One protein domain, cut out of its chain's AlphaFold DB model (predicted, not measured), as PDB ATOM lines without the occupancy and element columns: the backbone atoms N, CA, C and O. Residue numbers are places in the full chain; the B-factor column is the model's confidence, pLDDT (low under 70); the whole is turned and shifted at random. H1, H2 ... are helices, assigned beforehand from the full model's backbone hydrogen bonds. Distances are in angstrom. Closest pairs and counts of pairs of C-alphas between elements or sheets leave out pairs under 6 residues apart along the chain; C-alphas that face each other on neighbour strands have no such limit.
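This is residues 4 to 97 of the 480 residues of an uncharacterized protein of Cyclobacterium amurskyense (UniProt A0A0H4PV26). Two long helices, H3 and H6, lie side by side as the core of an elongated, loosely packed model; H2 sits across one end, and the short helices H4 and H5 make a corner at the other. H1 is a third rod, near H6 with no pair of their C-alphas within 8 A, and joined to H2 by a tight link. The printed part has 94 residues with six named helices, H1 to H6 in chain order, and no named strand: all helix. It is only just loose, close to compact, with a radius of gyration of the C-alphas of 15.1 A and spans of 45 by 28 by 20 A.

Find C-alpha 4 at (272.215, 266.171, 418.777); from there H1, residues 4 to 18, runs 20.5 A. Next come H2, residues 22 to 30, and H3, residues 34 to 53, 27.7 A long. H4 is residues 55 to 60 and H5 residues 62 to 71. H6, residues 75 to 95, runs 30.1 A to C-alpha 95 at (277.875, 239.178, 424.500).

Look first at Val 48 and Ala 79, whose C-alphas, 5.0 A apart, are the closest of H3 and H6; these touch at a shallow tilt of 19 degrees, opposite ways. H1 touches no helix but is near H6. H2 is close to H6 but not clearly touching, closest at the C-alphas of Arg 28 and Leu 94, 5.9 A. H4 and H5 touch only at the corner, closest at the C-alphas of His 59 and Glu 65, 5.1 A. H5 and H6 only just touch, with 3 pairs of C-alphas within 8 A, the closest those of Thr 68 and Ser 75, 7.8 A; H6 does so with residues 75 to 78 alone. H1 and H3 are apart. Every O i to N i+4 pair is within hydrogen-bond range in H1, H2 and H6; in H3 it is 14 of 16, in H5 5 of 6, and in H4 0 of 2, beside 2 of 3 O i to N i+3 pairs.

The C-alphas of Glu 23 and Val 69, the two farthest apart, are 45.9 A apart. The printed part has no cut, and its five links are tight. Residues 18 to 24, of which 22 to 24 belong to H2, stand free. The mean pLDDT of the printed part is 78.3; it is under 70 at residues 4 to 6, 9, 57 to 58, 71 and 97.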
ATOM      1  N   ASN A   4     271.098 266.198 417.834       67.44
ATOM      2  CA  ASN A   4     272.215 266.171 418.777       67.44
ATOM      3  C   ASN A   4     272.077 265.064 419.833       67.44
ATOM      4  O   ASN A   4     273.058 264.399 420.172       67.44
ATOM      5  N   GLY A   5     270.863 264.823 420.322       67.06
ATOM      6  CA  GLY A   5     270.561 263.737 421.240       67.06
ATOM      7  C   GLY A   5     270.749 262.362 420.594       67.06
ATOM      8  O   GLY A   5     271.396 261.493 421.175       67.06
ATOM      9  N   TRP A   6     270.275 262.189 419.359       66.44
ATOM     10  CA  TRP A   6     270.450 260.945 418.601       66.44
ATOM     11  C   TRP A   6     271.930 260.645 418.303       66.44
ATOM     12  O   TRP A   6     272.403 259.530 418.538       66.44
ATOM     13  N   LEU A   7     272.700 261.658 417.889       70.38
ATOM     14  CA  LEU A   7     274.149 261.536 417.694       70.38
ATOM     15  C   LEU A   7     274.887 261.203 418.995       70.38
ATOM     16  O   LEU A   7     275.806 260.383 418.986       70.38
ATOM     17  N   THR A   8     274.473 261.784 420.123       75.44
ATOM     18  CA  THR A   8     275.067 261.490 421.438       75.44
ATOM     19  C   THR A   8     274.861 260.026 421.815       75.44
ATOM     20  O   THR A   8     275.809 259.347 422.211       75.44
ATOM     21  N   VAL A   9     273.646 259.511 421.621       69.62
ATOM     22  CA  VAL A   9     273.305 258.111 421.892       69.62
ATOM     23  C   VAL A   9     274.135 257.167 421.013       69.62
ATOM     24  O   VAL A   9     274.765 256.246 421.534       69.62
ATOM     25  N   ILE A  10     274.239 257.431 419.706       74.06
ATOM     26  CA  ILE A  10     275.104 256.655 418.800       74.06
ATOM     27  C   ILE A  10     276.571 256.714 419.236       74.06
ATOM     28  O   ILE A  10     277.258 255.695 419.204       74.06
ATOM     29  N   THR A  11     277.056 257.875 419.674       77.81
ATOM     30  CA  THR A  11     278.455 258.057 420.087       77.81
ATOM     31  C   THR A  11     278.781 257.259 421.346       77.81
ATOM     32  O   THR A  11     279.810 256.588 421.387       77.81
ATOM     33  N   VAL A  12     277.895 257.254 422.350       77.94
ATOM     34  CA  VAL A  12     278.040 256.409 423.550       77.94
ATOM     35  C   VAL A  12     278.079 254.931 423.165       77.94
ATOM     36  O   VAL A  12     278.876 254.160 423.696       77.94
ATOM     37  N   PHE A  13     277.268 254.526 422.194       73.38
ATOM     38  CA  PHE A  13     277.236 253.145 421.735       73.38
ATOM     39  C   PHE A  13     278.454 252.740 420.901       73.38
ATOM     40  O   PHE A  13     278.995 251.651 421.101       73.38
ATOM     41  N   MET A  14     278.954 253.630 420.046       75.62
ATOM     42  CA  MET A  14     280.252 253.460 419.393       75.62
ATOM     43  C   MET A  14     281.372 253.381 420.431       75.62
ATOM     44  O   MET A  14     282.247 252.531 420.294       75.62
ATOM     45  N   ALA A  15     281.305 254.168 421.512       79.19
ATOM     46  CA  ALA A  15     282.267 254.101 422.607       79.19
ATOM     47  C   ALA A  15     282.279 252.710 423.270       79.19
ATOM     48  O   ALA A  15     283.349 252.120 423.423       79.19
ATOM     49  N   VAL A  16     281.105 252.132 423.565       76.81
ATOM     50  CA  VAL A  16     280.975 250.756 424.091       76.81
ATOM     51  C   VAL A  16     281.633 249.731 423.166       76.81
ATOM     52  O   VAL A  16     282.340 248.844 423.645       76.81
ATOM     53  N   PHE A  17     281.462 249.862 421.847       73.31
ATOM     54  CA  PHE A  17     282.147 248.995 420.888       73.31
ATOM     55  C   PHE A  17     283.659 249.232 420.864       73.31
ATOM     56  O   PHE A  17     284.409 248.266 420.892       73.31
ATOM     57  N   THR A  18     284.127 250.481 420.873       76.81
ATOM     58  CA  THR A  18     285.568 250.801 420.835       76.81
ATOM     59  C   THR A  18     286.333 250.421 422.100       76.81
ATOM     60  O   THR A  18     287.552 250.283 422.043       76.81
ATOM     61  N   LEU A  19     285.645 250.240 423.233       78.00
ATOM     62  CA  LEU A  19     286.251 249.778 424.486       78.00
ATOM     63  C   LEU A  19     286.666 248.302 424.436       78.00
ATOM     64  O   LEU A  19     287.456 247.860 425.271       78.00
ATOM     65  N   LEU A  20     286.147 247.528 423.481       72.75
ATOM     66  CA  LEU A  20     286.569 246.149 423.293       72.75
ATOM     67  C   LEU A  20     287.849 246.065 422.451       72.75
ATOM     68  O   LEU A  20     287.994 246.806 421.474       72.75
ATOM     69  N   PRO A  21     288.748 245.110 422.754       79.81
ATOM     70  CA  PRO A  21     289.869 244.812 421.875       79.81
ATOM     71  C   PRO A  21     289.367 244.488 420.464       79.81
ATOM     72  O   PRO A  21     288.374 243.771 420.294       79.81
ATOM     73  N   LYS A  22     290.054 245.015 419.447       81.56
ATOM     74  CA  LYS A  22     289.665 244.866 418.033       81.56
ATOM     75  C   LYS A  22     289.532 243.396 417.632       81.56
ATOM     76  O   LYS A  22     288.648 243.038 416.861       81.56
ATOM     77  N   GLU A  23     290.376 242.551 418.202       81.06
ATOM     78  CA  GLU A  23     290.440 241.115 417.971       81.06
ATOM     79  C   GLU A  23     289.214 240.393 418.557       81.06
ATOM     80  O   GLU A  23     288.595 239.554 417.901       81.06
ATOM     81  N   ASP A  24     288.810 240.780 419.770       79.44
ATOM     82  CA  ASP A  24     287.607 240.284 420.447       79.44
ATOM     83  C   ASP A  24     286.340 240.672 419.662       79.44
ATOM     84  O   ASP A  24     285.406 239.874 419.552       79.44
ATOM     85  N   LEU A  25     286.302 241.893 419.113       77.12
ATOM     86  CA  LEU A  25     285.208 242.376 418.265       77.12
ATOM     87  C   LEU A  25     285.127 241.592 416.960       77.12
ATOM     88  O   LEU A  25     284.052 241.096 416.629       77.12
ATOM     89  N   PHE A  26     286.250 241.461 416.246       80.62
ATOM     90  CA  PHE A  26     286.314 240.753 414.969       80.62
ATOM     91  C   PHE A  26     285.749 239.331 415.097       80.62
ATOM     92  O   PHE A  26     284.791 238.978 414.406       80.62
ATOM     93  N   LEU A  27     286.237 238.565 416.078       78.75
ATOM     94  CA  LEU A  27     285.790 237.190 416.326       78.75
ATOM     95  C   LEU A  27     284.307 237.100 416.730       78.75
ATOM     96  O   LEU A  27     283.624 236.134 416.383       78.75
ATOM     97  N   ARG A  28     283.773 238.089 417.461       77.94
ATOM     98  CA  ARG A  28     282.343 238.132 417.834       77.94
ATOM     99  C   ARG A  28     281.446 238.479 416.646       77.94
ATOM    100  O   ARG A  28     280.380 237.877 416.494       77.94
ATOM    101  N   PHE A  29     281.870 239.411 415.795       77.06
ATOM    102  CA  PHE A  29     281.131 239.776 414.587       77.06
ATOM    103  C   PHE A  29     281.092 238.630 413.584       77.06
ATOM    104  O   PHE A  29     280.017 238.312 413.081       77.06
ATOM    105  N   GLN A  30     282.215 237.947 413.369       74.38
ATOM    106  CA  GLN A  30     282.294 236.798 412.468       74.38
ATOM    107  C   GLN A  30     281.349 235.653 412.882       74.38
ATOM    108  O   GLN A  30     280.752 234.979 412.046       74.38
ATOM    109  N   ARG A  31     281.135 235.477 414.191       71.94
ATOM    110  CA  ARG A  31     280.209 234.477 414.759       71.94
ATOM    111  C   ARG A  31     278.746 234.903 414.759       71.94
ATOM    112  O   ARG A  31     277.866 234.101 415.091       71.94
ATOM    113  N   THR A  32     278.469 236.160 414.442       75.56
ATOM    114  CA  THR A  32     277.107 236.667 414.333       75.56
ATOM    115  C   THR A  32     276.627 236.448 412.907       75.56
ATOM    116  O   THR A  32     277.327 236.750 411.947       75.56
ATOM    117  N   SER A  33     275.427 235.887 412.741       76.19
ATOM    118  CA  SER A  33     274.889 235.638 411.399       76.19
ATOM    119  C   SER A  33     274.836 236.940 410.594       76.19
ATOM    120  O   SER A  33     274.275 237.934 411.063       76.19
ATOM    121  N   LYS A  34     275.386 236.920 409.369       79.31
ATOM    122  CA  LYS A  34     275.421 238.078 408.455       79.31
ATOM    123  C   LYS A  34     274.028 238.682 408.256       79.31
ATOM    124  O   LYS A  34     273.896 239.897 408.202       79.31
ATOM    125  N   ILE A  35     272.984 237.849 408.249       80.31
ATOM    126  CA  ILE A  35     271.583 238.287 408.144       80.31
ATOM    127  C   ILE A  35     271.182 239.166 409.333       80.31
ATOM    128  O   ILE A  35     270.488 240.156 409.145       80.31
ATOM    129  N   LEU A  36     271.630 238.841 410.548       82.00
ATOM    130  CA  LEU A  36     271.308 239.619 411.749       82.00
ATOM    131  C   LEU A  36     272.006 240.981 411.727       82.00
ATOM    132  O   LEU A  36     271.396 241.977 412.099       82.00
ATOM    133  N   ILE A  37     273.254 241.027 411.251       82.75
ATOM    134  CA  ILE A  37     274.000 242.279 411.074       82.75
ATOM    135  C   ILE A  37     273.328 243.140 409.999       82.75
ATOM    136  O   ILE A  37     273.092 244.323 410.221       82.75
ATOM    137  N   VAL A  38     272.958 242.547 408.858       86.00
ATOM    138  CA  VAL A  38     272.240 243.248 407.782       86.00
ATOM    139  C   VAL A  38     270.883 243.754 408.264       86.00
ATOM    140  O   VAL A  38     270.538 244.895 407.982       86.00
ATOM    141  N   LEU A  39     270.134 242.956 409.029       86.31
ATOM    142  CA  LEU A  39     268.855 243.367 409.605       86.31
ATOM    143  C   LEU A  39     269.034 244.528 410.590       86.31
ATOM    144  O   LEU A  39     268.278 245.494 410.537       86.31
ATOM    145  N   PHE A  40     270.051 244.463 411.451       87.12
ATOM    146  CA  PHE A  40     270.398 245.554 412.356       87.12
ATOM    147  C   PHE A  40     270.729 246.838 411.583       87.12
ATOM    148  O   PHE A  40     270.197 247.898 411.908       87.12
ATOM    149  N   LEU A  41     271.548 246.750 410.531       86.31
ATOM    150  CA  LEU A  41     271.878 247.898 409.683       86.31
ATOM    151  C   LEU A  41     270.647 248.433 408.944       86.31
ATOM    152  O   LEU A  41     270.447 249.640 408.908       86.31
ATOM    153  N   LEU A  42     269.789 247.562 408.414       88.25
ATOM    154  CA  LEU A  42     268.551 247.956 407.742       88.25
ATOM    155  C   LEU A  42     267.629 248.728 408.693       88.25
ATOM    156  O   LEU A  42     267.118 249.787 408.332       88.25
ATOM    157  N   ILE A  43     267.452 248.234 409.921       87.12
ATOM    158  CA  ILE A  43     266.637 248.908 410.935       87.12
ATOM    159  C   ILE A  43     267.223 250.287 411.255       87.12
ATOM    160  O   ILE A  43     266.500 251.276 411.220       87.12
ATOM    161  N   ASN A  44     268.526 250.377 411.520       84.06
ATOM    162  CA  ASN A  44     269.131 251.601 412.049       84.06
ATOM    163  C   ASN A  44     269.493 252.648 410.988       84.06
ATOM    164  O   ASN A  44     269.503 253.835 411.296       84.06
ATOM    165  N   VAL A  45     269.796 252.234 409.757       84.44
ATOM    166  CA  VAL A  45     270.217 253.135 408.669       84.44
ATOM    167  C   VAL A  45     269.051 253.500 407.757       84.44
ATOM    168  O   VAL A  45     269.043 254.585 407.185       84.44
ATOM    169  N   VAL A  46     268.059 252.615 407.619       84.38
ATOM    170  CA  VAL A  46     266.911 252.849 406.737       84.38
ATOM    171  C   VAL A  46     265.663 253.118 407.561       84.38
ATOM    172  O   VAL A  46     265.144 254.223 407.512       84.38
ATOM    173  N   ILE A  47     265.195 252.153 408.356       83.88
ATOM    174  CA  ILE A  47     263.868 252.237 408.990       83.88
ATOM    175  C   ILE A  47     263.793 253.378 410.014       83.88
ATOM    176  O   ILE A  47     262.849 254.159 409.975       83.88
ATOM    177  N   VAL A  48     264.785 253.514 410.898       84.00
ATOM    178  CA  VAL A  48     264.805 254.542 411.952       84.00
ATOM    179  C   VAL A  48     264.870 255.963 411.369       84.00
ATOM    180  O   VAL A  48     263.979 256.747 411.689       84.00
ATOM    181  N   PRO A  49     265.819 256.319 410.475       81.19
ATOM    182  CA  PRO A  49     265.815 257.637 409.840       81.19
ATOM    183  C   PRO A  49     264.530 257.897 409.056       81.19
ATOM    184  O   PRO A  49     263.973 258.987 409.121       81.19
ATOM    185  N   TYR A  50     264.012 256.888 408.356       81.06
ATOM    186  CA  TYR A  50     262.804 257.039 407.554       81.06
ATOM    187  C   TYR A  50     261.555 257.303 408.412       81.06
ATOM    188  O   TYR A  50     260.738 258.136 408.037       81.06
ATOM    189  N   LEU A  51     261.441 256.681 409.594       79.56
ATOM    190  CA  LEU A  51     260.381 256.974 410.572       79.56
ATOM    191  C   LEU A  51     260.523 258.358 411.224       79.56
ATOM    192  O   LEU A  51     259.510 258.958 411.566       79.56
ATOM    193  N   LEU A  52     261.750 258.867 411.381       77.62
ATOM    194  CA  LEU A  52     262.010 260.197 411.948       77.62
ATOM    195  C   LEU A  52     261.705 261.339 410.965       77.62
ATOM    196  O   LEU A  52     261.282 262.407 411.391       77.62
ATOM    197  N   PHE A  53     261.932 261.142 409.662       78.69
ATOM    198  CA  PHE A  53     261.736 262.195 408.653       78.69
ATOM    199  C   PHE A  53     260.353 262.180 407.985       78.69
ATOM    200  O   PHE A  53     259.954 263.192 407.411       78.69
ATOM    201  N   PHE A  54     259.628 261.058 408.029       79.44
ATOM    202  CA  PHE A  54     258.374 260.874 407.290       79.44
ATOM    203  C   PHE A  54     257.278 260.251 408.170       79.44
ATOM    204  O   PHE A  54     256.965 259.063 408.071       79.44
ATOM    205  N   GLU A  55     256.652 261.073 409.014       71.69
ATOM    206  CA  GLU A  55     255.651 260.633 410.003       71.69
ATOM    207  C   GLU A  55     254.405 259.981 409.382       71.69
ATOM    208  O   GLU A  55     253.846 259.030 409.931       71.69
ATOM    209  N   GLU A  56     254.007 260.426 408.186       70.88
ATOM    210  CA  GLU A  56     252.811 259.953 407.470       70.88
ATOM    211  C   GLU A  56     252.813 258.443 407.177       70.88
ATOM    212  O   GLU A  56     251.772 257.842 406.904       70.88
ATOM    213  N   LEU A  57     253.982 257.804 407.206       67.38
ATOM    214  CA  LEU A  57     254.133 256.386 406.893       67.38
ATOM    215  C   LEU A  57     253.640 255.462 407.996       67.38
ATOM    216  O   LEU A  57     253.317 254.308 407.713       67.38
ATOM    217  N   ILE A  58     253.550 255.947 409.230       68.69
ATOM    218  CA  ILE A  58     253.071 255.135 410.348       68.69
ATOM    219  C   ILE A  58     251.623 254.706 410.118       68.69
ATOM    220  O   ILE A  58     251.280 253.555 410.373       68.69
ATOM    221  N   HIS A  59     250.826 255.582 409.508       70.06
ATOM    222  CA  HIS A  59     249.445 255.309 409.112       70.06
ATOM    223  C   HIS A  59     249.321 254.430 407.857       70.06
ATOM    224  O   HIS A  59     248.226 254.003 407.511       70.06
ATOM    225  N   ARG A  60     250.422 254.153 407.140       76.19
ATOM    226  CA  ARG A  60     250.419 253.264 405.961       76.19
ATOM    227  C   ARG A  60     250.778 251.821 406.296       76.19
ATOM    228  O   ARG A  60     250.475 250.922 405.513       76.19
ATOM    229  N   PHE A  61     251.427 251.590 407.433       77.56
ATOM    230  CA  PHE A  61     251.814 250.261 407.888       77.56
ATOM    231  C   PHE A  61     251.035 249.903 409.151       77.56
ATOM    232  O   PHE A  61     251.358 250.381 410.235       77.56
ATOM    233  N   GLY A  62     250.075 248.980 409.029       75.06
ATOM    234  CA  GLY A  62     249.193 248.585 410.136       75.06
ATOM    235  C   GLY A  62     249.917 248.117 411.410       75.06
ATOM    236  O   GLY A  62     249.371 248.219 412.503       75.06
ATOM    237  N   PHE A  63     251.172 247.660 411.300       78.81
ATOM    238  CA  PHE A  63     252.016 247.356 412.459       78.81
ATOM    239  C   PHE A  63     252.336 248.602 413.299       78.81
ATOM    240  O   PHE A  63     252.177 248.562 414.513       78.81
ATOM    241  N   PHE A  64     252.759 249.710 412.678       77.56
ATOM    242  CA  PHE A  64     253.087 250.953 413.388       77.56
ATOM    243  C   PHE A  64     251.831 251.746 413.772       77.56
ATOM    244  O   PHE A  64     251.797 252.364 414.838       77.56
ATOM    245  N   GLU A  65     250.782 251.671 412.950       76.19
ATOM    246  CA  GLU A  65     249.467 252.248 413.248       76.19
ATOM    247  C   GLU A  65     248.879 251.675 414.549       76.19
ATOM    248  O   GLU A  65     248.317 252.393 415.371       76.19
ATOM    249  N   HIS A  66     249.082 250.380 414.806       78.19
ATOM    250  CA  HIS A  66     248.637 249.763 416.051       78.19
ATOM    251  C   HIS A  66     249.298 250.384 417.294       78.19
ATOM    252  O   HIS A  66     248.614 250.610 418.291       78.19
ATOM    253  N   PHE A  67     250.598 250.696 417.238       74.44
ATOM    254  CA  PHE A  67     251.328 251.314 418.355       74.44
ATOM    255  C   PHE A  67     250.973 252.793 418.552       74.44
ATOM    256  O   PHE A  67     250.874 253.243 419.692       74.44
ATOM    257  N   THR A  68     250.729 253.534 417.470       75.12
ATOM    258  CA  THR A  68     250.250 254.927 417.557       75.12
ATOM    259  C   THR A  68     248.837 254.996 418.126       75.12
ATOM    260  O   THR A  68     248.596 255.736 419.074       75.12
ATOM    261  N   VAL A  69     247.905 254.188 417.607       70.06
ATOM    262  CA  VAL A  69     246.482 254.239 417.991       70.06
ATOM    263  C   VAL A  69     246.224 253.602 419.356       70.06
ATOM    264  O   VAL A  69     245.440 254.129 420.142       70.06
ATOM    265  N   SER A  70     246.864 252.470 419.657       72.88
ATOM    266  CA  SER A  70     246.564 251.712 420.880       72.88
ATOM    267  C   SER A  70     247.417 252.148 422.068       72.88
ATOM    268  O   SER A  70     246.959 252.058 423.203       72.88
ATOM    269  N   TRP A  71     248.676 252.539 421.835       69.00
ATOM    270  CA  TRP A  71     249.643 252.835 422.902       69.00
ATOM    271  C   TRP A  71     250.039 254.320 422.955       69.00
ATOM    272  O   TRP A  71     250.752 254.716 423.873       69.00
ATOM    273  N   GLY A  72     249.557 255.147 422.017       75.19
ATOM    274  CA  GLY A  72     249.786 256.594 422.009       75.19
ATOM    275  C   GLY A  72     251.231 256.997 421.713       75.19
ATOM    276  O   GLY A  72     251.653 258.075 422.116       75.19
ATOM    277  N   PHE A  73     252.016 256.126 421.071       77.38
ATOM    278  CA  PHE A  73     253.407 256.440 420.751       77.38
ATOM    279  C   PHE A  73     253.532 257.259 419.472       77.38
ATOM    280  O   PHE A  73     253.154 256.781 418.409       77.38
ATOM    281  N   ASP A  74     254.170 258.423 419.565       79.44
ATOM    282  CA  ASP A  74     254.585 259.201 418.396       79.44
ATOM    283  C   ASP A  74     255.654 258.485 417.551       79.44
ATOM    284  O   ASP A  74     256.383 257.602 418.024       79.44
ATOM    285  N   SER A  75     255.777 258.924 416.297       75.12
ATOM    286  CA  SER A  75     256.766 258.486 415.299       75.12
ATOM    287  C   SER A  75     258.182 258.360 415.858       75.12
ATOM    288  O   SER A  75     258.827 257.312 415.740       75.12
ATOM    289  N   GLU A  76     258.625 259.410 416.543       77.56
ATOM    290  CA  GLU A  76     259.922 259.494 417.189       77.56
ATOM    291  C   GLU A  76     260.094 258.395 418.241       77.56
ATOM    292  O   GLU A  76     261.096 257.681 418.238       77.56
ATOM    293  N   ASN A  77     259.100 258.200 419.109       81.19
ATOM    294  CA  ASN A  77     259.167 257.233 420.204       81.19
ATOM    295  C   ASN A  77     259.253 255.791 419.688       81.19
ATOM    296  O   ASN A  77     260.007 254.982 420.235       81.19
ATOM    297  N   ILE A  78     258.543 255.477 418.599       81.12
ATOM    298  CA  ILE A  78     258.631 254.174 417.927       81.12
ATOM    299  C   ILE A  78     260.024 253.978 417.316       81.12
ATOM    300  O   ILE A  78     260.632 252.918 417.494       81.12
ATOM    301  N   ALA A  79     260.560 254.995 416.635       81.25
ATOM    302  CA  ALA A  79     261.901 254.947 416.059       81.25
ATOM    303  C   ALA A  79     262.977 254.736 417.142       81.25
ATOM    304  O   ALA A  79     263.864 253.894 416.979       81.25
ATOM    305  N   PHE A  80     262.859 255.416 418.287       80.44
ATOM    306  CA  PHE A  80     263.752 255.222 419.432       80.44
ATOM    307  C   PHE A  80     263.622 253.828 420.041       80.44
ATOM    308  O   PHE A  80     264.637 253.182 420.308       80.44
ATOM    309  N   ALA A  81     262.401 253.323 420.224       82.88
ATOM    310  CA  ALA A  81     262.186 251.976 420.740       82.88
ATOM    311  C   ALA A  81     262.824 250.919 419.825       82.88
ATOM    312  O   ALA A  81     263.543 250.045 420.308       82.88
ATOM    313  N   LEU A  82     262.644 251.029 418.503       85.31
ATOM    314  CA  LEU A  82     263.281 250.136 417.529       85.31
ATOM    315  C   LEU A  82     264.808 250.222 417.571       85.31
ATOM    316  O   LEU A  82     265.481 249.188 417.545       85.31
ATOM    317  N   PHE A  83     265.353 251.434 417.671       85.19
ATOM    318  CA  PHE A  83     266.787 251.653 417.815       85.19
ATOM    319  C   PHE A  83     267.324 250.930 419.060       85.19
ATOM    320  O   PHE A  83     268.173 250.045 418.939       85.19
ATOM    321  N   TYR A  84     266.771 251.207 420.246       85.38
ATOM    322  CA  TYR A  84     267.229 250.588 421.493       85.38
ATOM    323  C   TYR A  84     267.018 249.074 421.517       85.38
ATOM    324  O   TYR A  84     267.918 248.352 421.935       85.38
ATOM    325  N   ILE A  85     265.877 248.570 421.040       88.56
ATOM    326  CA  ILE A  85     265.608 247.127 420.989       88.56
ATOM    327  C   ILE A  85     266.592 246.439 420.044       88.56
ATOM    328  O   ILE A  85     267.190 245.435 420.427       88.56
ATOM    329  N   SER A  86     266.805 246.975 418.838       87.69
ATOM    330  CA  SER A  86     267.747 246.389 417.876       87.69
ATOM    331  C   SER A  86     269.184 246.409 418.406       87.69
ATOM    332  O   SER A  86     269.928 245.447 418.210       87.69
ATOM    333  N   PHE A  87     269.553 247.456 419.143       83.50
ATOM    334  CA  PHE A  87     270.867 247.607 419.748       83.50
ATOM    335  C   PHE A  87     271.085 246.682 420.947       83.50
ATOM    336  O   PHE A  87     272.064 245.937 420.982       83.50
ATOM    337  N   ILE A  88     270.159 246.670 421.910       86.19
ATOM    338  CA  ILE A  88     270.183 245.749 423.054       86.19
ATOM    339  C   ILE A  88     270.190 244.311 422.547       86.19
ATOM    340  O   ILE A  88     270.919 243.479 423.079       86.19
ATOM    341  N   TRP A  89     269.441 244.013 421.488       85.81
ATOM    342  CA  TRP A  89     269.447 242.703 420.858       85.81
ATOM    343  C   TRP A  89     270.796 242.359 420.215       85.81
ATOM    344  O   TRP A  89     271.273 241.236 420.391       85.81
ATOM    345  N   LEU A  90     271.450 243.304 419.527       84.50
ATOM    346  CA  LEU A  90     272.796 243.107 418.984       84.50
ATOM    347  C   LEU A  90     273.822 242.883 420.105       84.50
ATOM    348  O   LEU A  90     274.607 241.940 420.022       84.50
ATOM    349  N   LEU A  91     273.784 243.680 421.178       82.06
ATOM    350  CA  LEU A  91     274.621 243.464 422.360       82.06
ATOM    351  C   LEU A  91     274.346 242.088 422.979       82.06
ATOM    352  O   LEU A  91     275.261 241.299 423.194       82.06
ATOM    353  N   PHE A  92     273.082 241.747 423.210       83.25
ATOM    354  CA  PHE A  92     272.691 240.449 423.752       83.25
ATOM    355  C   PHE A  92     273.222 239.298 422.884       83.25
ATOM    356  O   PHE A  92     273.754 238.311 423.393       83.25
ATOM    357  N   ARG A  93     273.169 239.445 421.557       79.31
ATOM    358  CA  ARG A  93     273.727 238.479 420.607       79.31
ATOM    359  C   ARG A  93     275.252 238.401 420.646       79.31
ATOM    360  O   ARG A  93     275.775 237.294 420.640       79.31
ATOM    361  N   LEU A  94     275.952 239.530 420.707       76.81
ATOM    362  CA  LEU A  94     277.419 239.579 420.700       76.81
ATOM    363  C   LEU A  94     278.046 239.160 422.037       76.81
ATOM    364  O   LEU A  94     279.173 238.656 422.057       76.81
ATOM    365  N   PHE A  95     277.344 239.379 423.152       76.12
ATOM    366  CA  PHE A  95     277.875 239.178 424.500       76.12
ATOM    367  C   PHE A  95     277.323 237.944 425.215       76.12
ATOM    368  O   PHE A  95     278.098 237.263 425.888       76.12
ATOM    369  N   LEU A  96     276.027 237.647 425.085       70.44
ATOM    370  CA  LEU A  96     275.343 236.653 425.924       70.44
ATOM    371  C   LEU A  96     275.027 235.357 425.177       70.44
ATOM    372  O   LEU A  96     275.143 234.273 425.752       70.44
ATOM    373  N   ILE A  97     274.695 235.431 423.888       67.38
ATOM    374  CA  ILE A  97     274.497 234.223 423.087       67.38
ATOM    375  C   ILE A  97     275.851 233.736 422.576       67.38
ATOM    376  O   ILE A  97     276.416 234.271 421.626       67.38
TER     377      ILE A  97